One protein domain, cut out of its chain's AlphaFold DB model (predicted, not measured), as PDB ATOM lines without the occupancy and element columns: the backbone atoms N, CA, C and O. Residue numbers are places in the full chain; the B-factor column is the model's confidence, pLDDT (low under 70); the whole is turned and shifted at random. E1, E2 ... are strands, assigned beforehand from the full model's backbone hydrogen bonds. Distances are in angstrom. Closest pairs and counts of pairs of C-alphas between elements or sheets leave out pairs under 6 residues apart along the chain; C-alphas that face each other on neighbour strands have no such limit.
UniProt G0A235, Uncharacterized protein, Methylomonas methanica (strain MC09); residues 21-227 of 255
ATOM      1  N   GLN A  21      14.934  21.545  81.234       71.25
ATOM      2  CA  GLN A  21      14.543  20.680  82.324       71.25
ATOM      3  C   GLN A  21      13.059  20.941  82.547       71.25
ATOM      4  O   GLN A  21      12.670  22.097  82.706       71.25
ATOM      5  N   ALA A  22      12.247  19.885  82.517       83.81
ATOM      6  CA  ALA A  22      10.838  20.017  82.835       83.81
ATOM      7  C   ALA A  22      10.696  20.611  84.243       83.81
ATOM      8  O   ALA A  22      11.344  20.146  85.187       83.81
ATOM      9  N   ALA A  23       9.899  21.667  84.357       92.94
ATOM     10  CA  ALA A  23       9.523  22.244  85.633       92.94
ATOM     11  C   ALA A  23       8.296  21.498  86.159       92.94
ATOM     12  O   ALA A  23       7.355  21.232  85.408       92.94
ATOM     13  N   THR A  24       8.317  21.152  87.442       96.06
ATOM     14  CA  THR A  24       7.185  20.505  88.106       96.06
ATOM     15  C   THR A  24       6.264  21.572  88.677       96.06
ATOM     16  O   THR A  24       6.720  22.515  89.323       96.06
ATOM     17  N   TYR A  25       4.962  21.402  88.487       97.62
ATOM     18  CA  TYR A  25       3.925  22.288  88.998       97.62
ATOM     19  C   TYR A  25       2.944  21.503  89.861       97.62
ATOM     20  O   TYR A  25       2.486  20.430  89.472       97.62
ATOM     21  N   ASN A  26       2.591  22.059  91.018       98.44
ATOM     22  CA  ASN A  26       1.478  21.585  91.831       98.44
ATOM     23  C   ASN A  26       0.182  22.245  91.367       98.44
ATOM     24  O   ASN A  26       0.168  23.438  91.055       98.44
ATOM     25  N   VAL A  27      -0.905  21.485  91.406       98.56
ATOM     26  CA  VAL A  27      -2.258  21.913  91.055       98.56
ATOM     27  C   VAL A  27      -3.151  21.733  92.271       98.56
ATOM     28  O   VAL A  27      -3.189  20.653  92.859       98.56
ATOM     29  N   SER A  28      -3.900  22.774  92.616       98.62
ATOM     30  CA  SER A  28      -5.018  22.684  93.550       98.62
ATOM     31  C   SER A  28      -6.231  23.332  92.909       98.62
ATOM     32  O   SER A  28      -6.189  24.499  92.515       98.62
ATOM     33  N   ALA A  29      -7.293  22.556  92.755       98.44
ATOM     34  CA  ALA A  29      -8.535  22.996  92.152       98.44
ATOM     35  C   ALA A  29      -9.707  22.637  93.059       98.44
ATOM     36  O   ALA A  29      -9.722  21.566  93.666       98.44
ATOM     37  N   ALA A  30     -10.693  23.523  93.123       97.31
ATOM     38  CA  ALA A  30     -11.942  23.277  93.819       97.31
ATOM     39  C   ALA A  30     -13.119  23.541  92.887       97.31
ATOM     40  O   ALA A  30     -13.094  24.447  92.050       97.31
ATOM     41  N   PHE A  31     -14.171  22.767  93.089       97.19
ATOM     42  CA  PHE A  31     -15.444  22.881  92.413       97.19
ATOM     43  C   PHE A  31     -16.528  23.016  93.468       97.19
ATOM     44  O   PHE A  31     -16.486  22.324  94.485       97.19
ATOM     45  N   THR A  32     -17.516  23.870  93.226       94.56
ATOM     46  CA  THR A  32     -18.786  23.729  93.935       94.56
ATOM     47  C   THR A  32     -19.469  22.474  93.432       94.56
ATOM     48  O   THR A  32     -19.367  22.152  92.249       94.56
ATOM     49  N   ASP A  33     -20.214  21.803  94.296       85.44
ATOM     50  CA  ASP A  33     -21.193  20.803  93.896       85.44
ATOM     51  C   ASP A  33     -22.339  20.753  94.914       85.44
ATOM     52  O   ASP A  33     -22.266  21.339  95.992       85.44
ATOM     53  N   GLY A  34     -23.439  20.093  94.557       80.56
ATOM     54  CA  GLY A  34     -24.534  19.821  95.494       80.56
ATOM     55  C   GLY A  34     -24.389  18.480  96.215       80.56
ATOM     56  O   GLY A  34     -25.400  17.908  96.624       80.56
ATOM     57  N   GLY A  35     -23.166  17.952  96.294       78.88
ATOM     58  CA  GLY A  35     -22.824  16.707  96.964       78.88
ATOM     59  C   GLY A  35     -22.812  16.829  98.491       78.88
ATOM     60  O   GLY A  35     -23.231  17.833  99.067       78.88
ATOM     61  N   VAL A  36     -22.330  15.788  99.176       81.00
ATOM     62  CA  VAL A  36     -22.363  15.699 100.650       81.00
ATOM     63  C   VAL A  36     -21.454  16.749 101.295       81.00
ATOM     64  O   VAL A  36     -21.796  17.311 102.336       81.00
ATOM     65  N   GLN A  37     -20.316  17.036 100.670       84.25
ATOM     66  CA  GLN A  37     -19.321  17.996 101.148       84.25
ATOM     67  C   GLN A  37     -19.576  19.415 100.616       84.25
ATOM     68  O   GLN A  37     -18.978  20.372 101.110       84.25
ATOM     69  N   GLY A  38     -20.460  19.557  99.621       88.25
ATOM     70  CA  GLY A  38     -20.755  20.809  98.919       88.25
ATOM     71  C   GLY A  38     -19.616  21.325  98.033       88.25
ATOM     72  O   GLY A  38     -19.750  22.381  97.406       88.25
ATOM     73  N   GLN A  39     -18.481  20.625  98.018       92.81
ATOM     74  CA  GLN A  39     -17.314  20.924  97.205       92.81
ATOM     75  C   GLN A  39     -16.550  19.645  96.873       92.81
ATOM     76  O   GLN A  39     -16.376  18.774  97.728       92.81
ATOM     77  N   THR A  40     -15.991  19.626  95.668       95.00
ATOM     78  CA  THR A  40     -15.041  18.619  95.197       95.00
ATOM     79  C   THR A  40     -13.691  19.271  94.970       95.00
ATOM     80  O   THR A  40     -13.606  20.351  94.386       95.00
ATOM     81  N   VAL A  41     -12.624  18.624  95.422       96.69
ATOM     82  CA  VAL A  41     -11.258  19.137  95.355       96.69
ATOM     83  C   VAL A  41     -10.383  18.170  94.573       96.69
ATOM     84  O   VAL A  41     -10.415  16.963  94.802       96.69
ATOM     85  N   PHE A  42      -9.561  18.715  93.682       98.25
ATOM     86  CA  PHE A  42      -8.465  18.002  93.039       98.25
ATOM     87  C   PHE A  42      -7.130  18.575  93.513       98.25
ATOM     88  O   PHE A  42      -6.904  19.785  93.435       98.25
ATOM     89  N   ASN A  43      -6.225  17.707  93.964       98.38
ATOM     90  CA  ASN A  43      -4.846  18.065  94.288       98.38
ATOM     91  C   ASN A  43      -3.887  17.141  93.543       98.38
ATOM     92  O   ASN A  43      -3.918  15.926  93.733       98.38
ATOM     93  N   GLY A  44      -3.014  17.709  92.720       98.06
ATOM     94  CA  GLY A  44      -2.127  16.930  91.863       98.06
ATOM     95  C   GLY A  44      -0.871  17.677  91.458       98.06
ATOM     96  O   GLY A  44      -0.567  18.754  91.974       98.06
ATOM     97  N   SER A  45      -0.147  17.104  90.508       98.12
ATOM     98  CA  SER A  45       1.044  17.714  89.926       98.12
ATOM     99  C   SER A  45       1.234  17.292  88.478       98.12
ATOM    100  O   SER A  45       0.742  16.239  88.070       98.12
ATOM    101  N   PHE A  46       1.978  18.089  87.720       98.12
ATOM    102  CA  PHE A  46       2.460  17.740  86.387       98.12
ATOM    103  C   PHE A  46       3.845  18.329  86.134       98.12
ATOM    104  O   PHE A  46       4.242  19.304  86.769       98.12
ATOM    105  N   ASP A  47       4.543  17.762  85.160       97.00
ATOM    106  CA  ASP A  47       5.795  18.281  84.632       97.00
ATOM    107  C   ASP A  47       5.554  18.944  83.275       97.00
ATOM    108  O   ASP A  47       4.856  18.396  82.416       97.00
ATOM    109  N   TRP A  48       6.156  20.113  83.068       95.44
ATOM    110  CA  TRP A  48       6.070  20.883  81.831       95.44
ATOM    111  C   TRP A  48       7.459  21.244  81.314       95.44
ATOM    112  O   TRP A  48       8.240  21.905  81.998       95.44
ATOM    113  N   ASP A  49       7.763  20.825  80.088       92.81
ATOM    114  CA  ASP A  49       9.053  21.067  79.426       92.81
ATOM    115  C   ASP A  49       9.042  22.266  78.457       92.81
ATOM    116  O   ASP A  49      10.033  22.528  77.774       92.81
ATOM    117  N   GLY A  50       7.927  23.003  78.392       91.62
ATOM    118  CA  GLY A  50       7.704  24.077  77.420       91.62
ATOM    119  C   GLY A  50       6.951  23.642  76.158       91.62
ATOM    120  O   GLY A  50       6.564  24.502  75.368       91.62
ATOM    121  N   SER A  51       6.718  22.342  75.966       91.62
ATOM    122  CA  SER A  51       5.996  21.791  74.815       91.62
ATOM    123  C   SER A  51       4.991  20.700  75.176       91.62
ATOM    124  O   SER A  51       3.936  20.630  74.548       91.62
ATOM    125  N   THR A  52       5.311  19.821  76.118       93.69
ATOM    126  CA  THR A  52       4.496  18.668  76.488       93.69
ATOM    127  C   THR A  52       4.323  18.569  77.993       93.69
ATOM    128  O   THR A  52       5.224  18.875  78.776       93.69
ATOM    129  N   VAL A  53       3.124  18.145  78.393       96.94
ATOM    130  CA  VAL A  53       2.835  17.790  79.780       96.94
ATOM    131  C   VAL A  53       3.200  16.329  79.992       96.94
ATOM    132  O   VAL A  53       2.853  15.472  79.176       96.94
ATOM    133  N   SER A  54       3.845  16.030  81.111       96.56
ATOM    134  CA  SER A  54       4.090  14.664  81.563       96.56
ATOM    135  C   SER A  54       3.768  14.510  83.047       96.56
ATOM    136  O   SER A  54       3.609  15.494  83.766       96.56
ATOM    137  N   ASN A  55       3.638  13.259  83.498       96.38
ATOM    138  CA  ASN A  55       3.411  12.902  84.900       96.38
ATOM    139  C   ASN A  55       2.177  13.562  85.546       96.38
ATOM    140  O   ASN A  55       2.129  13.711  86.769       96.38
ATOM    141  N   PHE A  56       1.161  13.925  84.754       98.44
ATOM    142  CA  PHE A  56      -0.049  14.529  85.292       98.44
ATOM    143  C   PHE A  56      -0.897  13.509  86.053       98.44
ATOM    144  O   PHE A  56      -1.485  12.585  85.485       98.44
ATOM    145  N   SER A  57      -0.965  13.692  87.364       98.06
ATOM    146  CA  SER A  57      -1.695  12.818  88.277       98.06
ATOM    147  C   SER A  57      -2.143  13.586  89.515       98.06
ATOM    148  O   SER A  57      -1.643  14.679  89.794       98.06
ATOM    149  N   GLY A  58      -3.105  13.038  90.251       97.31
ATOM    150  CA  GLY A  58      -3.583  13.656  91.481       97.31
ATOM    151  C   GLY A  58      -4.710  12.901  92.166       97.31
ATOM    152  O   GLY A  58      -5.192  11.872  91.693       97.31
ATOM    153  N   LEU A  59      -5.120  13.447  93.302       96.44
ATOM    154  CA  LEU A  59      -6.207  12.955  94.131       96.44
ATOM    155  C   LEU A  59      -7.441  13.836  93.925       96.44
ATOM    156  O   LEU A  59      -7.369  15.045  94.143       96.44
ATOM    157  N   LEU A  60      -8.555  13.228  93.524       95.69
ATOM    158  CA  LEU A  60      -9.870  13.869  93.411       95.69
ATOM    159  C   LEU A  60     -10.754  13.407  94.568       95.69
ATOM    160  O   LEU A  60     -10.862  12.208  94.798       95.69
ATOM    161  N   SER A  61     -11.384  14.320  95.298       92.62
ATOM    162  CA  SER A  61     -12.334  13.941  96.344       92.62
ATOM    163  C   SER A  61     -13.677  13.514  95.759       92.62
ATOM    164  O   SER A  61     -14.215  14.184  94.885       92.62
ATOM    165  N   GLU A  62     -14.249  12.457  96.309       87.44
ATOM    166  CA  GLU A  62     -15.601  11.990  96.010       87.44
ATOM    167  C   GLU A  62     -16.659  13.008  96.457       87.44
ATOM    168  O   GLU A  62     -16.622  13.496  97.588       87.44
ATOM    169  N   SER A  63     -17.621  13.317  95.586       82.06
ATOM    170  CA  SER A  63     -18.610  14.379  95.839       82.06
ATOM    171  C   SER A  63     -19.884  13.874  96.522       82.06
ATOM    172  O   SER A  63     -20.524  14.589  97.289       82.06
ATOM    173  N   MET A  64     -20.312  12.642  96.227       80.94
ATOM    174  CA  MET A  64     -21.605  12.113  96.691       80.94
ATOM    175  C   MET A  64     -21.524  11.316  97.991       80.94
ATOM    176  O   MET A  64     -22.556  10.861  98.494       80.94
ATOM    177  N   PHE A  65     -20.327  11.130  98.547       77.50
ATOM    178  CA  PHE A  65     -20.131  10.189  99.636       77.50
ATOM    179  C   PHE A  65     -19.263  10.745 100.764       77.50
ATOM    180  O   PHE A  65     -18.172  11.262 100.553       77.50
ATOM    181  N   GLY A  66     -19.751  10.607 101.996       79.25
ATOM    182  CA  GLY A  66     -18.980  10.846 103.212       79.25
ATOM    183  C   GLY A  66     -18.628   9.521 103.874       79.25
ATOM    184  O   GLY A  66     -19.478   8.644 104.026       79.25
ATOM    185  N   TRP A  67     -17.377   9.370 104.281       78.50
ATOM    186  CA  TRP A  67     -16.860   8.134 104.839       78.50
ATOM    187  C   TRP A  67     -17.597   7.693 106.104       78.50
ATOM    188  O   TRP A  67     -17.908   8.497 106.977       78.50
ATOM    189  N   ASN A  68     -17.829   6.391 106.263       75.81
ATOM    190  CA  ASN A  68     -18.426   5.840 107.475       75.81
ATOM    191  C   ASN A  68     -17.729   4.538 107.880       75.81
ATOM    192  O   ASN A  68     -17.976   3.493 107.288       75.81
ATOM    193  N   GLY A  69     -16.932   4.575 108.950       65.81
ATOM    194  CA  GLY A  69     -16.163   3.419 109.435       65.81
ATOM    195  C   GLY A  69     -16.987   2.206 109.905       65.81
ATOM    196  O   GLY A  69     -16.420   1.170 110.229       65.81
ATOM    197  N   THR A  70     -18.320   2.315 109.975       67.69
ATOM    198  CA  THR A  70     -19.217   1.162 110.202       67.69
ATOM    199  C   THR A  70     -19.677   0.500 108.902       67.69
ATOM    200  O   THR A  70     -20.040  -0.674 108.910       67.69
ATOM    201  N   ALA A  71     -19.634   1.243 107.795       62.12
ATOM    202  CA  ALA A  71     -19.939   0.784 106.444       62.12
ATOM    203  C   ALA A  71     -18.669   0.466 105.627       62.12
ATOM    204  O   ALA A  71     -18.767  -0.253 104.635       62.12
ATOM    205  N   PHE A  72     -17.488   0.936 106.054       65.44
ATOM    206  CA  PHE A  72     -16.196   0.728 105.385       65.44
ATOM    207  C   PHE A  72     -15.074   0.427 106.383       65.44
ATOM    208  O   PHE A  72     -15.040   0.989 107.477       65.44
ATOM    209  N   ASP A  73     -14.143  -0.443 106.000       60.59
ATOM    210  CA  ASP A  73     -12.859  -0.594 106.685       60.59
ATOM    211  C   ASP A  73     -11.868   0.499 106.261       60.59
ATOM    212  O   ASP A  73     -12.108   1.235 105.309       60.59
ATOM    213  N   SER A  74     -10.723   0.598 106.945       58.31
ATOM    214  CA  SER A  74      -9.696   1.622 106.686       58.31
ATOM    215  C   SER A  74      -9.132   1.636 105.259       58.31
ATOM    216  O   SER A  74      -8.432   2.580 104.905       58.31
ATOM    217  N   ASN A  75      -9.407   0.605 104.457       55.12
ATOM    218  CA  ASN A  75      -8.913   0.447 103.093       55.12
ATOM    219  C   ASN A  75     -10.001   0.717 102.039       55.12
ATOM    220  O   ASN A  75      -9.778   0.463 100.861       55.12
ATOM    221  N   GLY A  76     -11.186   1.184 102.441       54.53
ATOM    222  CA  GLY A  76     -12.296   1.473 101.525       54.53
ATOM    223  C   GLY A  76     -13.071   0.230 101.114       54.53
ATOM    224  O   GLY A  76     -13.921   0.300 100.226       54.53
ATOM    225  N   SER A  77     -12.808  -0.914 101.752       58.25
ATOM    226  CA  SER A  77     -13.599  -2.118 101.540       58.25
ATOM    227  C   SER A  77     -14.855  -2.053 102.386       58.25
ATOM    228  O   SER A  77     -14.833  -1.623 103.536       58.25
ATOM    229  N   ALA A  78     -15.973  -2.485 101.817       57.91
ATOM    230  CA  ALA A  78     -17.240  -2.493 102.520       57.91
ATOM    231  C   ALA A  78     -17.196  -3.350 103.793       57.91
ATOM    232  O   ALA A  78     -17.004  -4.568 103.739       57.91
ATOM    233  N   ALA A  79     -17.474  -2.729 104.933       49.41
ATOM    234  CA  ALA A  79     -17.807  -3.421 106.163       49.41
ATOM    235  C   ALA A  79     -19.299  -3.815 106.136       49.41
ATOM    236  O   ALA A  79     -20.153  -3.071 105.659       49.41
ATOM    237  N   GLY A  80     -19.636  -5.012 106.625       47.91
ATOM    238  CA  GLY A  80     -21.040  -5.418 106.803       47.91
ATOM    239  C   GLY A  80     -21.785  -5.895 105.548       47.91
ATOM    240  O   GLY A  80     -23.011  -5.960 105.566       47.91
ATOM    241  N   GLY A  81     -21.087  -6.277 104.474       42.72
ATOM    242  CA  GLY A  81     -21.714  -6.965 103.336       42.72
ATOM    243  C   GLY A  81     -22.208  -6.069 102.198       42.72
ATOM    244  O   GLY A  81     -22.901  -6.576 101.315       42.72
ATOM    245  N   MET A  82     -21.802  -4.793 102.131       45.94
ATOM    246  CA  MET A  82     -21.902  -3.994 100.893       45.94
ATOM    247  C   MET A  82     -20.850  -4.460  99.867       45.94
ATOM    248  O   MET A  82     -19.992  -3.711  99.422       45.94
ATOM    249  N   ASN A  83     -20.860  -5.750  99.534       41.78
ATOM    250  CA  ASN A  83     -19.902  -6.361  98.626       41.78
ATOM    251  C   ASN A  83     -20.023  -5.734  97.232       41.78
ATOM    252  O   ASN A  83     -20.966  -6.006  96.492       41.78
ATOM    253  N   GLY A  84     -19.042  -4.929  96.861       49.00
ATOM    254  CA  GLY A  84     -18.732  -4.689  95.468       49.00
ATOM    255  C   GLY A  84     -17.240  -4.490  95.357       49.00
ATOM    256  O   GLY A  84     -16.703  -3.469  95.772       49.00
ATOM    257  N   ALA A  85     -16.570  -5.466  94.759       46.41
ATOM    258  CA  ALA A  85     -15.168  -5.380  94.371       46.41
ATOM    259  C   ALA A  85     -14.842  -4.141  93.499       46.41
ATOM    260  O   ALA A  85     -13.674  -3.838  93.312       46.41
ATOM    261  N   ALA A  86     -15.855  -3.420  92.995       51.78
ATOM    262  CA  ALA A  86     -15.730  -2.153  92.274       51.78
ATOM    263  C   ALA A  86     -15.564  -0.907  93.178       51.78
ATOM    264  O   ALA A  86     -15.297   0.175  92.662       51.78
ATOM    265  N   TYR A  87     -15.754  -1.023  94.502       58.75
ATOM    266  CA  TYR A  87     -15.640   0.099  95.453       58.75
ATOM    267  C   TYR A  87     -14.222   0.232  96.012       58.75
ATOM    268  O   TYR A  87     -13.615   1.295  95.932       58.75
ATOM    269  N   SER A  88     -13.669  -0.867  96.534       56.34
ATOM    270  CA  SER A  88     -12.391  -0.862  97.255       56.34
ATOM    271  C   SER A  88     -11.171  -0.666  96.358       56.34
ATOM    272  O   SER A  88     -10.101  -0.329  96.847       56.34
ATOM    273  N   THR A  89     -11.293  -0.918  95.052       62.41
ATOM    274  CA  THR A  89     -10.173  -0.775  94.106       62.41
ATOM    275  C   THR A  89      -9.976   0.656  93.626       62.41
ATOM    276  O   THR A  89      -8.921   0.967  93.083       62.41
ATOM    277  N   ASN A  90     -10.993   1.501  93.788       71.75
ATOM    278  CA  ASN A  90     -11.047   2.819  93.165       71.75
ATOM    279  C   ASN A  90     -10.753   3.948  94.163       71.75
ATOM    280  O   ASN A  90     -10.313   5.017  93.753       71.75
ATOM    281  N   VAL A  91     -10.920   3.688  95.464       78.31
ATOM    282  CA  VAL A  91     -10.586   4.628  96.539       78.31
ATOM    283  C   VAL A  91      -9.107   4.510  96.912       78.31
ATOM    284  O   VAL A  91      -8.574   3.426  97.144       78.31
ATOM    285  N   PHE A  92      -8.439   5.650  97.015       82.00
ATOM    286  CA  PHE A  92      -7.090   5.777  97.536       82.00
ATOM    287  C   PHE A  92      -7.061   5.460  99.037       82.00
ATOM    288  O   PHE A  92      -7.800   6.045  99.828       82.00
ATOM    289  N   ALA A  93      -6.175   4.556  99.453       77.50
ATOM    290  CA  ALA A  93      -5.982   4.238 100.864       77.50
ATOM    291  C   ALA A  93      -5.106   5.305 101.544       77.50
ATOM    292  O   ALA A  93      -3.877   5.284 101.438       77.50
ATOM    293  N   GLN A  94      -5.738   6.239 102.257       76.25
ATOM    294  CA  GLN A  94      -5.040   7.295 102.991       76.25
ATOM    295  C   GLN A  94      -4.338   6.741 104.249       76.25
ATOM    296  O   GLN A  94      -4.946   5.985 105.014       76.25
ATOM    297  N   PRO A  95      -3.078   7.131 104.531       76.38
ATOM    298  CA  PRO A  95      -2.427   6.808 105.798       76.38
ATOM    299  C   PRO A  95      -3.239   7.325 106.992       76.38
ATOM    300  O   PRO A  95      -3.519   8.515 107.089       76.38
ATOM    301  N   GLY A  96      -3.600   6.431 107.916       75.56
ATOM    302  CA  GLY A  96      -4.472   6.758 109.055       75.56
ATOM    303  C   GLY A  96      -5.970   6.571 108.786       75.56
ATOM    304  O   GLY A  96      -6.756   6.681 109.725       75.56
ATOM    305  N   GLY A  97      -6.351   6.209 107.557       78.06
ATOM    306  CA  GLY A  97      -7.740   6.050 107.137       78.06
ATOM    307  C   GLY A  97      -8.476   7.384 107.009       78.06
ATOM    308  O   GLY A  97      -7.898   8.453 107.198       78.06
ATOM    309  N   TYR A  98      -9.764   7.295 106.692       81.81
ATOM    310  CA  TYR A  98     -10.664   8.441 106.601       81.81
ATOM    311  C   TYR A  98     -11.443   8.638 107.908       81.81
ATOM    312  O   TYR A  98     -11.877   7.675 108.556       81.81
ATOM    313  N   ALA A  99     -11.649   9.894 108.291       83.94
ATOM    314  CA  ALA A  99     -12.525  10.289 109.383       83.94
ATOM    315  C   ALA A  99     -14.005  10.142 108.992       83.94
ATOM    316  O   ALA A  99     -14.365  10.103 107.821       83.94
ATOM    317  N   LEU A 100     -14.900  10.074 109.983       83.25
ATOM    318  CA  LEU A 100     -16.343  10.044 109.725       83.25
ATOM    319  C   LEU A 100     -16.773  11.286 108.916       83.25
ATOM    320  O   LEU A 100     -16.480  12.413 109.308       83.25
ATOM    321  N   ASN A 101     -17.517  11.054 107.836       82.88
ATOM    322  CA  ASN A 101     -18.002  12.003 106.831       82.88
ATOM    323  C   ASN A 101     -16.926  12.667 105.949       82.88
ATOM    324  O   ASN A 101     -17.265  13.542 105.150       82.88
ATOM    325  N   GLU A 102     -15.663  12.251 106.039       85.38
ATOM    326  CA  GLU A 102     -14.611  12.708 105.122       85.38
ATOM    327  C   GLU A 102     -14.860  12.171 103.708       85.38
ATOM    328  O   GLU A 102     -15.292  11.031 103.550       85.38
ATOM    329  N   ALA A 103     -14.620  12.979 102.674       86.81
ATOM    330  CA  ALA A 103     -14.720  12.497 101.301       86.81
ATOM    331  C   ALA A 103     -13.554  11.538 101.000       86.81
ATOM    332  O   ALA A 103     -12.397  11.943 101.148       86.81
ATOM    333  N   PRO A 104     -13.821  10.293 100.566       85.81
ATOM    334  CA  PRO A 104     -12.769   9.438 100.044       85.81
ATOM    335  C   PRO A 104     -12.100  10.075  98.821       85.81
ATOM    336  O   PRO A 104     -12.706  10.870  98.105       85.81
ATOM    337  N   LEU A 105     -10.838   9.731  98.583       89.69
ATOM    338  CA  LEU A 105     -10.058  10.250  97.464       89.69
ATOM    339  C   LEU A 105      -9.933   9.198  96.361       89.69
ATOM    340  O   LEU A 105      -9.758   8.015  96.638       89.69
ATOM    341  N   LEU A 106      -9.946   9.640  95.111       91.69
ATOM    342  CA  LEU A 106      -9.687   8.862  93.906       91.69
ATOM    343  C   LEU A 106      -8.292   9.175  93.382       91.69
ATOM    344  O   LEU A 106      -7.948  10.341  93.206       91.69
ATOM    345  N   ASN A 107      -7.496   8.143  93.094       93.50
ATOM    346  CA  ASN A 107      -6.135   8.314  92.588       93.50
ATOM    347  C   ASN A 107      -6.093   8.300  91.053       93.50
ATOM    348  O   ASN A 107      -5.987   7.245  90.425       93.50
ATOM    349  N   LEU A 108      -6.166   9.484  90.453       96.00
ATOM    350  CA  LEU A 108      -6.109   9.691  89.011       96.00
ATOM    351  C   LEU A 108      -4.647   9.663  88.554       96.00
ATOM    352  O   LEU A 108      -3.880  10.585  88.832       96.00
ATOM    353  N   THR A 109      -4.246   8.596  87.868       96.62
ATOM    354  CA  THR A 109      -2.834   8.353  87.507       96.62
ATOM    355  C   THR A 109      -2.599   8.178  86.014       96.62
ATOM    356  O   THR A 109      -1.452   8.146  85.569       96.62
ATOM    357  N   ASN A 110      -3.665   8.088  85.221       97.88
ATOM    358  CA  ASN A 110      -3.568   7.813  83.796       97.88
ATOM    359  C   ASN A 110      -3.709   9.122  83.013       97.88
ATOM    360  O   ASN A 110      -4.822   9.547  82.720       97.88
ATOM    361  N   GLN A 111      -2.600   9.771  82.652       97.75
ATOM    362  CA  GLN A 111      -2.606  10.918  81.737       97.75
ATOM    363  C   GLN A 111      -2.811  10.430  80.294       97.75
ATOM    364  O   GLN A 111      -1.857  10.010  79.640       97.75
ATOM    365  N   LEU A 112      -4.046  10.472  79.790       98.00
ATOM    366  CA  LEU A 112      -4.402   9.836  78.508       98.00
ATOM    367  C   LEU A 112      -4.835  10.803  77.410       98.00
ATOM    368  O   LEU A 112      -4.885  10.412  76.246       98.00
ATOM    369  N   ALA A 113      -5.139  12.053  77.754       97.06
ATOM    370  CA  ALA A 113      -5.576  13.046  76.785       97.06
ATOM    371  C   ALA A 113      -4.846  14.368  77.003       97.06
ATOM    372  O   ALA A 113      -4.708  14.845  78.131       97.06
ATOM    373  N   SER A 114      -4.369  14.957  75.910       96.69
ATOM    374  CA  SER A 114      -3.805  16.299  75.903       96.69
ATOM    375  C   SER A 114      -3.980  16.940  74.533       96.69
ATOM    376  O   SER A 114      -3.934  16.267  73.502       96.69
ATOM    377  N   SER A 115      -4.182  18.250  74.530       96.88
ATOM    378  CA  SER A 115      -4.273  19.059  73.323       96.88
ATOM    379  C   SER A 115      -3.764  20.466  73.593       96.88
ATOM    380  O   SER A 115      -3.895  20.977  74.704       96.88
ATOM    381  N   THR A 116      -3.256  21.123  72.557       96.69
ATOM    382  CA  THR A 116      -2.846  22.527  72.621       96.69
ATOM    383  C   THR A 116      -3.599  23.314  71.562       96.69
ATOM    384  O   THR A 116      -3.632  22.921  70.395       96.69
ATOM    385  N   SER A 117      -4.198  24.432  71.963       96.12
ATOM    386  CA  SER A 117      -4.885  25.363  71.070       96.12
ATOM    387  C   SER A 117      -4.419  26.784  71.371       96.12
ATOM    388  O   SER A 117      -4.782  27.373  72.387       96.12
ATOM    389  N   GLY A 118      -3.589  27.342  70.488       94.31
ATOM    390  CA  GLY A 118      -2.913  28.610  70.765       94.31
ATOM    391  C   GLY A 118      -1.950  28.466  71.946       94.31
ATOM    392  O   GLY A 118      -1.113  27.567  71.934       94.31
ATOM    393  N   SER A 119      -2.073  29.340  72.950       95.50
ATOM    394  CA  SER A 119      -1.313  29.251  74.205       95.50
ATOM    395  C   SER A 119      -1.951  28.330  75.245       95.50
ATOM    396  O   SER A 119      -1.329  28.045  76.262       95.50
ATOM    397  N   LEU A 120      -3.178  27.853  75.026       97.69
ATOM    398  CA  LEU A 120      -3.868  27.028  76.010       97.69
ATOM    399  C   LEU A 120      -3.490  25.562  75.839       97.69
ATOM    400  O   LEU A 120      -3.679  24.969  74.773       97.69
ATOM    401  N   VAL A 121      -2.986  24.977  76.920       98.31
ATOM    402  CA  VAL A 121      -2.702  23.550  77.036       98.31
ATOM    403  C   VAL A 121      -3.801  22.921  77.873       98.31
ATOM    404  O   VAL A 121      -4.064  23.346  78.995       98.31
ATOM    405  N   THR A 122      -4.444  21.901  77.319       98.44
ATOM    406  CA  THR A 122      -5.428  21.061  77.999       98.44
ATOM    407  C   THR A 122      -4.816  19.693  78.243       98.44
ATOM    408  O   THR A 122      -4.193  19.110  77.350       98.44
ATOM    409  N   VAL A 123      -4.986  19.169  79.449       98.62
ATOM    410  CA  VAL A 123      -4.509  17.837  79.822       98.62
ATOM    411  C   VAL A 123      -5.490  17.190  80.790       98.62
ATOM    412  O   VAL A 123      -6.012  17.851  81.688       98.62
ATOM    413  N   SER A 124      -5.741  15.897  80.612       98.69
ATOM    414  CA  SER A 124      -6.671  15.135  81.442       98.69
ATOM    415  C   SER A 124      -6.000  13.900  82.029       98.69
ATOM    416  O   SER A 124      -5.231  13.210  81.351       98.69
ATOM    417  N   THR A 125      -6.321  13.616  83.289       98.56
ATOM    418  CA  THR A 125      -5.905  12.402  83.996       98.56
ATOM    419  C   THR A 125      -7.123  11.600  84.437       98.56
ATOM    420  O   THR A 125      -8.162  12.178  84.765       98.56
ATOM    421  N   PHE A 126      -7.002  10.275  84.405       98.31
ATOM    422  CA  PHE A 126      -8.101   9.330  84.575       98.31
ATOM    423  C   PHE A 126      -7.798   8.307  85.672       98.31
ATOM    424  O   PHE A 126      -6.643   7.929  85.911       98.31
ATOM    425  N   LEU A 127      -8.859   7.830  86.318       95.44
ATOM    426  CA  LEU A 127      -8.783   6.788  87.340       95.44
ATOM    427  C   LEU A 127      -8.435   5.449  86.696       95.44
ATOM    428  O   LEU A 127      -7.553   4.733  87.163       95.44
ATOM    429  N   GLN A 128      -9.111   5.138  85.593       94.50
ATOM    430  CA  GLN A 128      -8.870   3.947  84.795       94.50
ATOM    431  C   GLN A 128      -7.965   4.278  83.612       94.50
ATOM    432  O   GLN A 128      -7.932   5.408  83.125       94.50
ATOM    433  N   ASN A 129      -7.274   3.264  83.091       96.00
ATOM    434  CA  ASN A 129      -6.487   3.387  81.865       96.00
ATOM    435  C   ASN A 129      -7.388   3.389  80.607       96.00
ATOM    436  O   ASN A 129      -7.276   2.528  79.734       96.00
ATOM    437  N   SER A 130      -8.354   4.304  80.565       96.69
ATOM    438  CA  SER A 130      -9.252   4.557  79.441       96.69
ATOM    439  C   SER A 130      -9.779   5.991  79.518       96.69
ATOM    440  O   SER A 130      -9.962   6.536  80.605       96.69
ATOM    441  N   THR A 131     -10.055   6.588  78.360       97.56
ATOM    442  CA  THR A 131     -10.764   7.871  78.246       97.56
ATOM    443  C   THR A 131     -12.282   7.713  78.282       97.56
ATOM    444  O   THR A 131     -12.992   8.711  78.252       97.56
ATOM    445  N   ASP A 132     -12.797   6.484  78.308       96.69
ATOM    446  CA  ASP A 132     -14.228   6.220  78.377       96.69
ATOM    447  C   ASP A 132     -14.721   6.445  79.806       96.69
ATOM    448  O   ASP A 132     -14.364   5.724  80.736       96.69
ATOM    449  N   VAL A 133     -15.519   7.484  79.986       95.50
ATOM    450  CA  VAL A 133     -16.122   7.889  81.256       95.50
ATOM    451  C   VAL A 133     -17.632   7.982  81.096       95.50
ATOM    452  O   VAL A 133     -18.361   7.558  81.992       95.50
ATOM    453  N   VAL A 134     -18.111   8.476  79.951       95.50
ATOM    454  CA  VAL A 134     -19.533   8.722  79.706       95.50
ATOM    455  C   VAL A 134     -20.143   7.763  78.680       95.50
ATOM    456  O   VAL A 134     -19.436   7.087  77.935       95.50
ATOM    457  N   THR A 135     -21.473   7.666  78.655       94.62
ATOM    458  CA  THR A 135     -22.223   6.790  77.741       94.62
ATOM    459  C   THR A 135     -21.858   7.065  76.280       94.62
ATOM    460  O   THR A 135     -21.737   8.216  75.864       94.62
ATOM    461  N   GLY A 136     -21.671   6.001  75.496       91.31
ATOM    462  CA  GLY A 136     -21.202   6.112  74.109       91.31
ATOM    463  C   GLY A 136     -19.684   6.283  73.945       91.31
ATOM    464  O   GLY A 136     -19.206   6.212  72.814       91.31
ATOM    465  N   GLY A 137     -18.931   6.420  75.042       93.62
ATOM    466  CA  GLY A 137     -17.471   6.532  75.051       93.62
ATOM    467  C   GLY A 137     -16.967   7.971  75.196       93.62
ATOM    468  O   GLY A 137     -17.716   8.939  75.060       93.62
ATOM    469  N   GLY A 138     -15.673   8.110  75.484       96.31
ATOM    470  CA  GLY A 138     -15.048   9.399  75.789       96.31
ATOM    471  C   GLY A 138     -15.473   9.989  77.140       96.31
ATOM    472  O   GLY A 138     -16.052   9.303  77.983       96.31
ATOM    473  N   TYR A 139     -15.159  11.267  77.363       97.19
ATOM    474  CA  TYR A 139     -15.284  11.926  78.673       97.19
ATOM    475  C   TYR A 139     -15.901  13.332  78.615       97.19
ATOM    476  O   TYR A 139     -15.762  14.117  79.551       97.19
ATOM    477  N   ASP A 140     -16.599  13.664  77.527       96.00
ATOM    478  CA  ASP A 140     -17.295  14.947  77.407       96.00
ATOM    479  C   ASP A 140     -18.582  14.964  78.249       96.00
ATOM    480  O   ASP A 140     -19.681  14.627  77.798       96.00
ATOM    481  N   VAL A 141     -18.428  15.396  79.498       95.50
ATOM    482  CA  VAL A 141     -19.524  15.551  80.461       95.50
ATOM    483  C   VAL A 141     -20.467  16.710  80.142       95.50
ATOM    484  O   VAL A 141     -21.550  16.777  80.723       95.50
ATOM    485  N   THR A 142     -20.088  17.612  79.230       93.94
ATOM    486  CA  THR A 142     -20.949  18.725  78.800       93.94
ATOM    487  C   THR A 142     -22.022  18.250  77.822       93.94
ATOM    488  O   THR A 142     -23.133  18.780  77.809       93.94
ATOM    489  N   ALA A 143     -21.716  17.203  77.051       92.38
ATOM    490  CA  ALA A 143     -22.665  16.546  76.164       92.38
ATOM    491  C   ALA A 143     -23.576  15.566  76.916       92.38
ATOM    492  O   ALA A 143     -24.773  15.483  76.631       92.38
ATOM    493  N   THR A 144     -23.028  14.805  77.870       91.81
ATOM    494  CA  THR A 144     -23.804  13.832  78.648       91.81
ATOM    495  C   THR A 144     -23.157  13.513  80.002       91.81
ATOM    496  O   THR A 144     -21.993  13.127  80.051       91.81
ATOM    497  N   PRO A 145     -23.906  13.587  81.119       90.06
ATOM    498  CA  PRO A 145     -23.417  13.176  82.434       90.06
ATOM    499  C   PRO A 145     -23.724  11.698  82.746       90.06
ATOM    500  O   PRO A 145     -23.706  11.297  83.910       90.06
ATOM    501  N   MET A 146     -24.089  10.883  81.749       92.94
ATOM    502  CA  MET A 146     -24.378   9.455  81.940       92.94
ATOM    503  C   MET A 146     -23.085   8.648  81.970       92.94
ATOM    504  O   MET A 146     -22.286   8.788  81.057       92.94
ATOM    505  N   ALA A 147     -22.919   7.749  82.937       92.44
ATOM    506  CA  ALA A 147     -21.747   6.883  83.049       92.44
ATOM    507  C   ALA A 147     -21.576   5.931  81.849       92.44
ATOM    508  O   ALA A 147     -22.543   5.442  81.268       92.44
ATOM    509  N   TYR A 148     -20.337   5.602  81.502       93.50
ATOM    510  CA  TYR A 148     -20.030   4.589  80.493       93.50
ATOM    511  C   TYR A 148     -20.575   3.204  80.888       93.50
ATOM    512  O   TYR A 148     -20.515   2.810  82.059       93.50
ATOM    513  N   GLY A 149     -21.109   2.450  79.922       90.69
ATOM    514  CA  GLY A 149     -21.724   1.147  80.192       90.69
ATOM    515  C   GLY A 149     -23.091   1.250  80.871       90.69
ATOM    516  O   GLY A 149     -23.476   0.376  81.650       90.69
ATOM    517  N   THR A 150     -23.807   2.352  80.636       87.25
ATOM    518  CA  THR A 150     -25.184   2.570  81.096       87.25
ATOM    519  C   THR A 150     -26.114   2.856  79.915       87.25
ATOM    520  O   THR A 150     -25.669   3.077  78.793       87.25
ATOM    521  N   MET A 151     -27.426   2.831  80.159       81.56
ATOM    522  CA  MET A 151     -28.465   3.173  79.166       81.56
ATOM    523  C   MET A 151     -28.470   2.307  77.893       81.56
ATOM    524  O   MET A 151     -28.973   2.729  76.857       81.56
ATOM    525  N   GLY A 152     -27.972   1.068  77.973       79.38
ATOM    526  CA  GLY A 152     -28.024   0.128  76.850       79.38
ATOM    527  C   GLY A 152     -27.077   0.483  75.703       79.38
ATOM    528  O   GLY A 152     -27.333   0.093  74.568       79.38
ATOM    529  N   ASP A 153     -25.979   1.181  75.998       82.31
ATOM    530  CA  ASP A 153     -24.928   1.547  75.038       82.31
ATOM    531  C   ASP A 153     -24.079   0.355  74.545       82.31
ATOM    532  O   ASP A 153     -23.187   0.527  73.718       82.31
ATOM    533  N   GLY A 154     -24.363  -0.859  75.030       87.50
ATOM    534  CA  GLY A 154     -23.654  -2.086  74.666       87.50
ATOM    535  C   GLY A 154     -22.302  -2.253  75.362       87.50
ATOM    536  O   GLY A 154     -21.619  -3.246  75.108       87.50
ATOM    537  N   ASN A 155     -21.930  -1.330  76.253       91.12
ATOM    538  CA  ASN A 155     -20.657  -1.349  76.959       91.12
ATOM    539  C   ASN A 155     -20.806  -1.883  78.389       91.12
ATOM    540  O   ASN A 155     -21.888  -1.895  78.978       91.12
ATOM    541  N   SER A 156     -19.691  -2.331  78.966       89.81
ATOM    542  CA  SER A 156     -19.620  -2.690  80.387       89.81
ATOM    543  C   SER A 156     -19.116  -1.510  81.203       89.81
ATOM    544  O   SER A 156     -18.202  -0.807  80.775       89.81
ATOM    545  N   ARG A 157     -19.676  -1.318  82.401       87.88
ATOM    546  CA  ARG A 157     -19.200  -0.288  83.328       87.88
ATOM    547  C   ARG A 157     -17.725  -0.469  83.651       87.88
ATOM    548  O   ARG A 157     -17.300  -1.564  84.014       87.88
ATOM    549  N   ASN A 158     -16.988   0.633  83.592       89.44
ATOM    550  CA  ASN A 158     -15.579   0.691  83.973       89.44
ATOM    551  C   ASN A 158     -15.324   1.527  85.239       89.44
ATOM    552  O   ASN A 158     -14.207   1.507  85.740       89.44
ATOM    553  N   TYR A 159     -16.344   2.216  85.769       89.62
ATOM    554  CA  TYR A 159     -16.266   3.023  86.996       89.62
ATOM    555  C   TYR A 159     -15.090   4.007  86.981       89.62
ATOM    556  O   TYR A 159     -14.243   4.007  87.874       89.62
ATOM    557  N   ASN A 160     -15.016   4.794  85.910       93.56
ATOM    558  CA  ASN A 160     -13.948   5.753  85.683       93.56
ATOM    559  C   ASN A 160     -14.286   7.135  86.258       93.56
ATOM    560  O   ASN A 160     -15.446   7.481  86.466       93.56
ATOM    561  N   ALA A 161     -13.254   7.934  86.468       95.25
ATOM    562  CA  ALA A 161     -13.348   9.340  86.817       95.25
ATOM    563  C   ALA A 161     -12.197  10.082  86.149       95.25
ATOM    564  O   ALA A 161     -11.193   9.470  85.771       95.25
ATOM    565  N   PHE A 162     -12.334  11.393  86.000       98.12
ATOM    566  CA  PHE A 162     -11.297  12.219  85.409       98.12
ATOM    567  C   PHE A 162     -11.291  13.634  85.967       98.12
ATOM    568  O   PHE A 162     -12.303  14.150  86.444       98.12
ATOM    569  N   PHE A 163     -10.143  14.276  85.804       98.62
ATOM    570  CA  PHE A 163      -9.979  15.713  85.946       98.62
ATOM    571  C   PHE A 163      -9.244  16.254  84.718       98.62
ATOM    572  O   PHE A 163      -8.296  15.639  84.226       98.62
ATOM    573  N   THR A 164      -9.700  17.400  84.221       98.69
ATOM    574  CA  THR A 164      -9.107  18.139  83.109       98.69
ATOM    575  C   THR A 164      -8.611  19.486  83.602       98.69
ATOM    576  O   THR A 164      -9.378  20.290  84.137       98.69
ATOM    577  N   LEU A 165      -7.325  19.727  83.373       98.69
ATOM    578  CA  LEU A 165      -6.646  20.986  83.617       98.69
ATOM    579  C   LEU A 165      -6.513  21.768  82.312       98.69
ATOM    580  O   LEU A 165      -6.178  21.196  81.272       98.69
ATOM    581  N   VAL A 166      -6.681  23.085  82.405       98.44
ATOM    582  CA  VAL A 166      -6.277  24.027  81.360       98.44
ATOM    583  C   VAL A 166      -5.335  25.067  81.965       98.44
ATOM    584  O   VAL A 166      -5.618  25.621  83.028       98.44
ATOM    585  N   PHE A 167      -4.216  25.339  81.299       98.44
ATOM    586  CA  PHE A 167      -3.280  26.403  81.675       98.44
ATOM    587  C   PHE A 167      -2.727  27.113  80.435       98.44
ATOM    588  O   PHE A 167      -2.746  26.560  79.332       98.44
ATOM    589  N   ASP A 168      -2.241  28.344  80.608       97.62
ATOM    590  CA  ASP A 168      -1.571  29.093  79.544       97.62
ATOM    591  C   ASP A 168      -0.067  28.764  79.526       97.62
ATOM    592  O   ASP A 168       0.641  28.941  80.516       97.62
ATOM    593  N   SER A 169       0.451  28.295  78.391       96.00
ATOM    594  CA  SER A 169       1.858  27.923  78.222       96.00
ATOM    595  C   SER A 169       2.830  29.101  78.343       96.00
ATOM    596  O   SER A 169       4.023  28.887  78.550       96.00
ATOM    597  N   THR A 170       2.356  30.338  78.168       95.19
ATOM    598  CA  THR A 170       3.162  31.561  78.303       95.19
ATOM    599  C   THR A 170       3.325  31.993  79.758       95.19
ATOM    600  O   THR A 170       4.333  32.614  80.096       95.19
ATOM    601  N   ASN A 171       2.371  31.633  80.623       95.69
ATOM    602  CA  ASN A 171       2.451  31.824  82.065       95.69
ATOM    603  C   ASN A 171       1.625  30.753  82.794       95.69
ATOM    604  O   ASN A 171       0.460  30.958  83.122       95.69
ATOM    605  N   VAL A 172       2.272  29.624  83.090       96.88
ATOM    606  CA  VAL A 172       1.637  28.431  83.676       96.88
ATOM    607  C   VAL A 172       0.957  28.719  85.022       96.88
ATOM    608  O   VAL A 172      -0.031  28.080  85.366       96.88
ATOM    609  N   THR A 173       1.474  29.681  85.788       97.06
ATOM    610  CA  THR A 173       0.958  30.020  87.125       97.06
ATOM    611  C   THR A 173      -0.198  31.021  87.116       97.06
ATOM    612  O   THR A 173      -0.842  31.210  88.147       97.06
ATOM    613  N   ASP A 174      -0.476  31.673  85.983       96.88
ATOM    614  CA  ASP A 174      -1.604  32.596  85.859       96.88
ATOM    615  C   ASP A 174      -2.874  31.835  85.470       96.88
ATOM    616  O   ASP A 174      -3.066  31.421  84.328       96.88
ATOM    617  N   THR A 175      -3.756  31.656  86.450       97.31
ATOM    618  CA  THR A 175      -5.006  30.906  86.300       97.31
ATOM    619  C   THR A 175      -6.210  31.806  86.028       97.31
ATOM    620  O   THR A 175      -7.327  31.309  85.900       97.31
ATOM    621  N   SER A 176      -6.021  33.126  85.903       95.06
ATOM    622  CA  SER A 176      -7.124  34.095  85.799       95.06
ATOM    623  C   SER A 176      -8.044  33.862  84.596       95.06
ATOM    624  O   SER A 176      -9.241  34.124  84.683       95.06
ATOM    625  N   ALA A 177      -7.506  33.332  83.496       92.88
ATOM    626  CA  ALA A 177      -8.263  33.000  82.290       92.88
ATOM    627  C   ALA A 177      -8.636  31.511  82.180       92.88
ATOM    628  O   ALA A 177      -9.406  31.143  81.291       92.88
ATOM    629  N   THR A 178      -8.091  30.642  83.035       96.94
ATOM    630  CA  THR A 178      -8.243  29.180  82.915       96.94
ATOM    631  C   THR A 178      -8.945  28.524  84.097       96.94
ATOM    632  O   THR A 178      -9.359  27.372  83.978       96.94
ATOM    633  N   ALA A 179      -9.158  29.246  85.200       96.62
ATOM    634  CA  ALA A 179      -9.870  28.739  86.372       96.62
ATOM    635  C   ALA A 179     -11.299  28.282  86.047       96.62
ATOM    636  O   ALA A 179     -11.749  27.293  86.605       96.62
ATOM    637  N   ASP A 180     -11.973  28.927  85.095       96.75
ATOM    638  CA  ASP A 180     -13.310  28.524  84.649       96.75
ATOM    639  C   ASP A 180     -13.284  27.386  83.611       96.75
ATOM    640  O   ASP A 180     -14.328  26.887  83.211       96.75
ATOM    641  N   GLN A 181     -12.110  26.956  83.146       96.94
ATOM    642  CA  GLN A 181     -11.977  25.959  82.075       96.94
ATOM    643  C   GLN A 181     -11.682  24.545  82.588       96.94
ATOM    644  O   GLN A 181     -11.603  23.605  81.796       96.94
ATOM    645  N   ILE A 182     -11.507  24.374  83.899       98.12
ATOM    646  CA  ILE A 182     -11.327  23.050  84.495       98.12
ATOM    647  C   ILE A 182     -12.636  22.266  84.479       98.12
ATOM    648  O   ILE A 182     -13.732  22.818  84.600       98.12
ATOM    649  N   VAL A 183     -12.507  20.951  84.350       97.94
ATOM    650  CA  VAL A 183     -13.644  20.032  84.296       97.94
ATOM    651  C   VAL A 183     -13.309  18.790  85.100       97.94
ATOM    652  O   VAL A 183     -12.197  18.274  84.996       97.94
ATOM    653  N   TYR A 184     -14.270  18.271  85.854       96.88
ATOM    654  CA  TYR A 184     -14.181  16.912  86.378       96.88
ATOM    655  C   TYR A 184     -15.452  16.127  86.071       96.88
ATOM    656  O   TYR A 184     -16.533  16.694  85.867       96.88
ATOM    657  N   GLY A 185     -15.302  14.809  86.061       95.62
ATOM    658  CA  GLY A 185     -16.415  13.881  86.065       95.62
ATOM    659  C   GLY A 185     -16.076  12.657  86.894       95.62
ATOM    660  O   GLY A 185     -15.021  12.052  86.718       95.62
ATOM    661  N   ASP A 186     -16.989  12.302  87.778       93.25
ATOM    662  CA  ASP A 186     -16.915  11.166  88.669       93.25
ATOM    663  C   ASP A 186     -18.067  10.205  88.357       93.25
ATOM    664  O   ASP A 186     -19.227  10.421  88.714       93.25
ATOM    665  N   MET A 187     -17.725   9.149  87.618       91.38
ATOM    666  CA  MET A 187     -18.618   8.042  87.279       91.38
ATOM    667  C   MET A 187     -18.207   6.774  88.041       91.38
ATOM    668  O   MET A 187     -18.591   5.660  87.650       91.38
ATOM    669  N   THR A 188     -17.417   6.912  89.116       88.38
ATOM    670  CA  THR A 188     -17.167   5.799  90.029       88.38
ATOM    671  C   THR A 188     -18.459   5.436  90.729       88.38
ATOM    672  O   THR A 188     -19.428   6.183  90.739       88.38
ATOM    673  N   SER A 189     -18.499   4.272  91.359       80.00
ATOM    674  CA  SER A 189     -19.712   3.845  92.041       80.00
ATOM    675  C   SER A 189     -20.179   4.779  93.166       80.00
ATOM    676  O   SER A 189     -21.356   4.728  93.527       80.00
ATOM    677  N   LEU A 190     -19.260   5.561  93.739       79.06
ATOM    678  CA  LEU A 190     -19.530   6.506  94.819       79.06
ATOM    679  C   LEU A 190     -19.897   7.891  94.274       79.06
ATOM    680  O   LEU A 190     -20.744   8.536  94.881       79.06
ATOM    681  N   GLY A 191     -19.404   8.262  93.089       83.19
ATOM    682  CA  GLY A 191     -19.772   9.483  92.372       83.19
ATOM    683  C   GLY A 191     -21.131   9.460  91.666       83.19
ATOM    684  O   GLY A 191     -21.547  10.469  91.099       83.19
ATOM    685  N   LEU A 192     -21.863   8.339  91.669       86.06
ATOM    686  CA  LEU A 192     -23.144   8.241  90.956       86.06
ATOM    687  C   LEU A 192     -24.305   8.862  91.731       86.06
ATOM    688  O   LEU A 192     -24.600   8.506  92.871       86.06
ATOM    689  N   MET A 193     -25.079   9.679  91.027       82.62
ATOM    690  CA  MET A 193     -26.408  10.108  91.431       82.62
ATOM    691  C   MET A 193     -27.450   9.026  91.116       82.62
ATOM    692  O   MET A 193     -27.534   8.497  90.000       82.62
ATOM    693  N   GLY A 194     -28.299   8.726  92.098       72.25
ATOM    694  CA  GLY A 194     -29.365   7.728  91.997       72.25
ATOM    695  C   GLY A 194     -29.252   6.654  93.080       72.25
ATOM    696  O   GLY A 194     -28.662   6.911  94.129       72.25
ATOM    697  N   PRO A 195     -29.830   5.454  92.871       66.25
ATOM    698  CA  PRO A 195     -29.646   4.352  93.804       66.25
ATOM    699  C   PRO A 195     -28.151   4.074  93.959       66.25
ATOM    700  O   PRO A 195     -27.437   3.967  92.957       66.25
ATOM    701  N   MET A 196     -27.697   3.995  95.213       62.56
ATOM    702  CA  MET A 196     -26.288   3.819  95.558       62.56
ATOM    703  C   MET A 196     -25.688   2.713  94.685       62.56
ATOM    704  O   MET A 196     -26.262   1.625  94.591       62.56
ATOM    705  N   LEU A 197     -24.539   2.986  94.057       63.88
ATOM    706  CA  LEU A 197     -23.746   2.026  93.276       63.88
ATOM    707  C   LEU A 197     -24.322   1.605  91.908       63.88
ATOM    708  O   LEU A 197     -23.598   1.036  91.090       63.88
ATOM    709  N   THR A 198     -25.598   1.883  91.627       71.81
ATOM    710  CA  THR A 198     -26.254   1.535  90.350       71.81
ATOM    711  C   THR A 198     -26.819   2.745  89.608       71.81
ATOM    712  O   THR A 198     -27.431   2.581  88.553       71.81
ATOM    713  N   GLY A 199     -26.651   3.956  90.148       79.25
ATOM    714  CA  GLY A 199     -27.064   5.207  89.513       79.25
ATOM    715  C   GLY A 199     -26.452   5.372  88.122       79.25
ATOM    716  O   GLY A 199     -25.361   4.881  87.857       79.25
ATOM    717  N   ALA A 200     -27.168   6.008  87.195       87.81
ATOM    718  CA  ALA A 200     -26.729   6.149  85.800       87.81
ATOM    719  C   ALA A 200     -25.993   7.460  85.520       87.81
ATOM    720  O   ALA A 200     -25.256   7.529  84.542       87.81
ATOM    721  N   MET A 201     -26.195   8.478  86.355       90.94
ATOM    722  CA  MET A 201     -25.589   9.794  86.186       90.94
ATOM    723  C   MET A 201     -24.458   9.951  87.190       90.94
ATOM    724  O   MET A 201     -24.649   9.562  88.336       90.94
ATOM    725  N   GLY A 202     -23.324  10.508  86.791       91.44
ATOM    726  CA  GLY A 202     -22.237  10.823  87.722       91.44
ATOM    727  C   GLY A 202     -22.187  12.290  88.090       91.44
ATOM    728  O   GLY A 202     -22.867  13.124  87.481       91.44
ATOM    729  N   MET A 203     -21.363  12.581  89.086       93.19
ATOM    730  CA  MET A 203     -21.059  13.942  89.487       93.19
ATOM    731  C   MET A 203     -20.103  14.584  88.501       93.19
ATOM    732  O   MET A 203     -19.134  13.981  88.057       93.19
ATOM    733  N   THR A 204     -20.391  15.810  88.115       95.88
ATOM    734  CA  THR A 204     -19.648  16.561  87.121       95.88
ATOM    735  C   THR A 204     -19.659  18.031  87.497       95.88
ATOM    736  O   THR A 204     -20.635  18.546  88.053       95.88
ATOM    737  N   ALA A 205     -18.589  18.726  87.139       96.19
ATOM    738  CA  ALA A 205     -18.546  20.176  87.179       96.19
ATOM    739  C   ALA A 205     -17.781  20.713  85.977       96.19
ATOM    740  O   ALA A 205     -16.734  20.184  85.602       96.19
ATOM    741  N   PHE A 206     -18.328  21.769  85.385       96.31
ATOM    742  CA  PHE A 206     -17.771  22.494  84.249       96.31
ATOM    743  C   PHE A 206     -18.436  23.875  84.154       96.31
ATOM    744  O   PHE A 206     -19.466  24.129  84.792       96.31
ATOM    745  N   LEU A 207     -17.864  24.779  83.358       94.44
ATOM    746  CA  LEU A 207     -18.454  26.094  83.109       94.44
ATOM    747  C   LEU A 207     -19.843  25.980  82.473       94.44
ATOM    748  O   LEU A 207     -20.005  25.397  81.407       94.44
ATOM    749  N   GLY A 208     -20.841  26.598  83.102       88.19
ATOM    750  CA  GLY A 208     -22.243  26.502  82.682       88.19
ATOM    751  C   GLY A 208     -23.086  25.571  83.554       88.19
ATOM    752  O   GLY A 208     -24.309  25.608  83.448       88.19
ATOM    753  N   GLY A 209     -22.452  24.833  84.471       87.62
ATOM    754  CA  GLY A 209     -23.120  24.025  85.485       87.62
ATOM    755  C   GLY A 209     -23.222  22.553  85.091       87.62
ATOM    756  O   GLY A 209     -23.984  22.179  84.204       87.62
ATOM    757  N   GLY A 210     -22.475  21.718  85.802       92.62
ATOM    758  CA  GLY A 210     -22.596  20.272  85.800       92.62
ATOM    759  C   GLY A 210     -23.727  19.776  86.695       92.62
ATOM    760  O   GLY A 210     -24.618  20.521  87.124       92.62
ATOM    761  N   SER A 211     -23.708  18.480  86.980       92.06
ATOM    762  CA  SER A 211     -24.691  17.857  87.863       92.06
ATOM    763  C   SER A 211     -24.770  18.558  89.217       92.06
ATOM    764  O   SER A 211     -23.746  18.955  89.769       92.06
ATOM    765  N   MET A 212     -25.975  18.669  89.781       89.62
ATOM    766  CA  MET A 212     -26.189  19.287  91.097       89.62
ATOM    767  C   MET A 212     -25.641  20.724  91.210       89.62
ATOM    768  O   MET A 212     -25.324  21.180  92.304       89.62
ATOM    769  N   GLY A 213     -25.536  21.449  90.090       90.94
ATOM    770  CA  GLY A 213     -24.976  22.803  90.063       90.94
ATOM    771  C   GLY A 213     -23.449  22.835  90.153       90.94
ATOM    772  O   GLY A 213     -22.890  23.845  90.576       90.94
ATOM    773  N   GLY A 214     -22.782  21.738  89.786       94.62
ATOM    774  CA  GLY A 214     -21.334  21.630  89.861       94.62
ATOM    775  C   GLY A 214     -20.627  22.648  88.970       94.62
ATOM    776  O   GLY A 214     -20.881  22.694  87.770       94.62
ATOM    777  N   ALA A 215     -19.727  23.465  89.505       96.38
ATOM    778  CA  ALA A 215     -19.016  24.470  88.714       96.38
ATOM    779  C   ALA A 215     -17.596  24.692  89.247       96.38
ATOM    780  O   ALA A 215     -17.357  24.474  90.437       96.38
ATOM    781  N   PRO A 216     -16.645  25.124  88.399       97.38
ATOM    782  CA  PRO A 216     -15.337  25.566  88.866       97.38
ATOM    783  C   PRO A 216     -15.472  26.667  89.924       97.38
ATOM    784  O   PRO A 216     -16.240  27.612  89.752       97.38
ATOM    785  N   LEU A 217     -14.741  26.528  91.031       95.88
ATOM    786  CA  LEU A 217     -14.707  27.507  92.119       95.88
ATOM    787  C   LEU A 217     -13.343  28.189  92.213       95.88
ATOM    788  O   LEU A 217     -13.265  29.397  92.431       95.88
ATOM    789  N   SER A 218     -12.260  27.421  92.088       97.31
ATOM    790  CA  SER A 218     -10.903  27.957  92.113       97.31
ATOM    791  C   SER A 218      -9.905  27.039  91.413       97.31
ATOM    792  O   SER A 218     -10.083  25.821  91.351       97.31
ATOM    793  N   LEU A 219      -8.825  27.645  90.918       98.62
ATOM    794  CA  LEU A 219      -7.657  26.959  90.381       98.62
ATOM    795  C   LEU A 219      -6.392  27.703  90.811       98.62
ATOM    796  O   LEU A 219      -6.261  28.908  90.591       98.62
ATOM    797  N   SER A 220      -5.445  26.967  91.380       98.38
ATOM    798  CA  SER A 220      -4.108  27.437  91.722       98.38
ATOM    799  C   SER A 220      -3.067  26.497  91.128       98.38
ATOM    800  O   SER A 220      -3.152  25.278  91.301       98.38
ATOM    801  N   ILE A 221      -2.085  27.077  90.441       98.38
ATOM    802  CA  ILE A 221      -0.929  26.363  89.904       98.38
ATOM    803  C   ILE A 221       0.326  27.021  90.468       98.38
ATOM    804  O   ILE A 221       0.500  28.235  90.372       98.38
ATOM    805  N   THR A 222       1.204  26.224  91.073       97.38
ATOM    806  CA  THR A 222       2.438  26.719  91.700       97.38
ATOM    807  C   THR A 222       3.630  25.902  91.244       97.38
ATOM    808  O   THR A 222       3.587  24.676  91.264       97.38
ATOM    809  N   GLU A 223       4.699  26.576  90.828       94.62
ATOM    810  CA  GLU A 223       5.946  25.902  90.469       94.62
ATOM    811  C   GLU A 223       6.605  25.316  91.722       94.62
ATOM    812  O   GLU A 223       6.755  25.988  92.750       94.62
ATOM    813  N   VAL A 224       7.006  24.051  91.648       90.69
ATOM    814  CA  VAL A 224       7.773  23.393  92.699       90.69
ATOM    815  C   VAL A 224       9.200  23.903  92.609       90.69
ATOM    816  O   VAL A 224       9.906  23.640  91.637       90.69
ATOM    817  N   ALA A 225       9.639  24.624  93.640       78.88
ATOM    818  CA  ALA A 225      11.004  25.120  93.699       78.88
ATOM    819  C   ALA A 225      11.992  23.959  93.511       78.88
ATOM    820  O   ALA A 225      12.010  23.013  94.306       78.88
ATOM    821  N   ALA A 226      12.827  24.040  92.472       66.75
ATOM    822  CA  ALA A 226      13.906  23.088  92.274       66.75
ATOM    823  C   ALA A 226      14.780  23.089  93.532       66.75
ATOM    824  O   ALA A 226      15.379  24.110  93.878       66.75
ATOM    825  N   VAL A 227      14.837  21.958  94.242       61.88
ATOM    826  CA  VAL A 227      15.721  21.811  95.401       61.88
ATOM    827  C   VAL A 227      17.146  22.032  94.891       61.88
ATOM    828  O   VAL A 227      17.602  21.244  94.057       61.88
TER     829      VAL A 227
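Overview. This is residues 21 to 227 of the 255 residues of an uncharacterized protein of Methylomonas methanica (strain MC09) (UniProt G0A235). Little regular structure stands here beyond a sandwich: two twisted sheets, face to face, their strands crossed at 65 degrees, with long loops, residues 62 to 104 among them. Of 207 printed residues, 74 are in ten named strands, E1 to E10, with no named helix: all strand. The sheets, E4-E3-E2-E1-E10 and E5-E6-E7-E8-E9, are antiparallel. The whole is compact, radius of gyration of the C-alphas 16.7 A, spans 51 by 40 by 28 A.

Along the chain. Find C-alpha 23 at (9.523, 22.244, 85.633); E1 runs 29.5 A to residue 32. Next come E2, 39 to 48, 28.0 A; E3, 53 to 61; E4, 105 to 108; E5, 110 to 117; E6, 120 to 126; E7, 161 to 168; E8, 183 to 186; E9, 201 to 205; and E10, 215 to 223, 25.1 A, ending at (5.946, 25.902, 90.469).

Arrangement. E1 to E4 form a meander, each strand the antiparallel neighbour of the one before; so do E5 to E9. Look at N 27 and O 44 between E1 and E2, 2.8 A, and N 123 and O 165 between E6 and E7, 3.0 A. Between the sheets, the closest C-alphas of E3 and E6 are Ser 57 and Thr 125, 6.0 A.

Size, cuts and confidence. The printed part has no cut. Links E3 to E4, E6 to E7, E7 to E8 and E8 to E9 are long. Residues 69 to 89, 195 to 197 and 226 to 227 have pLDDT under 70.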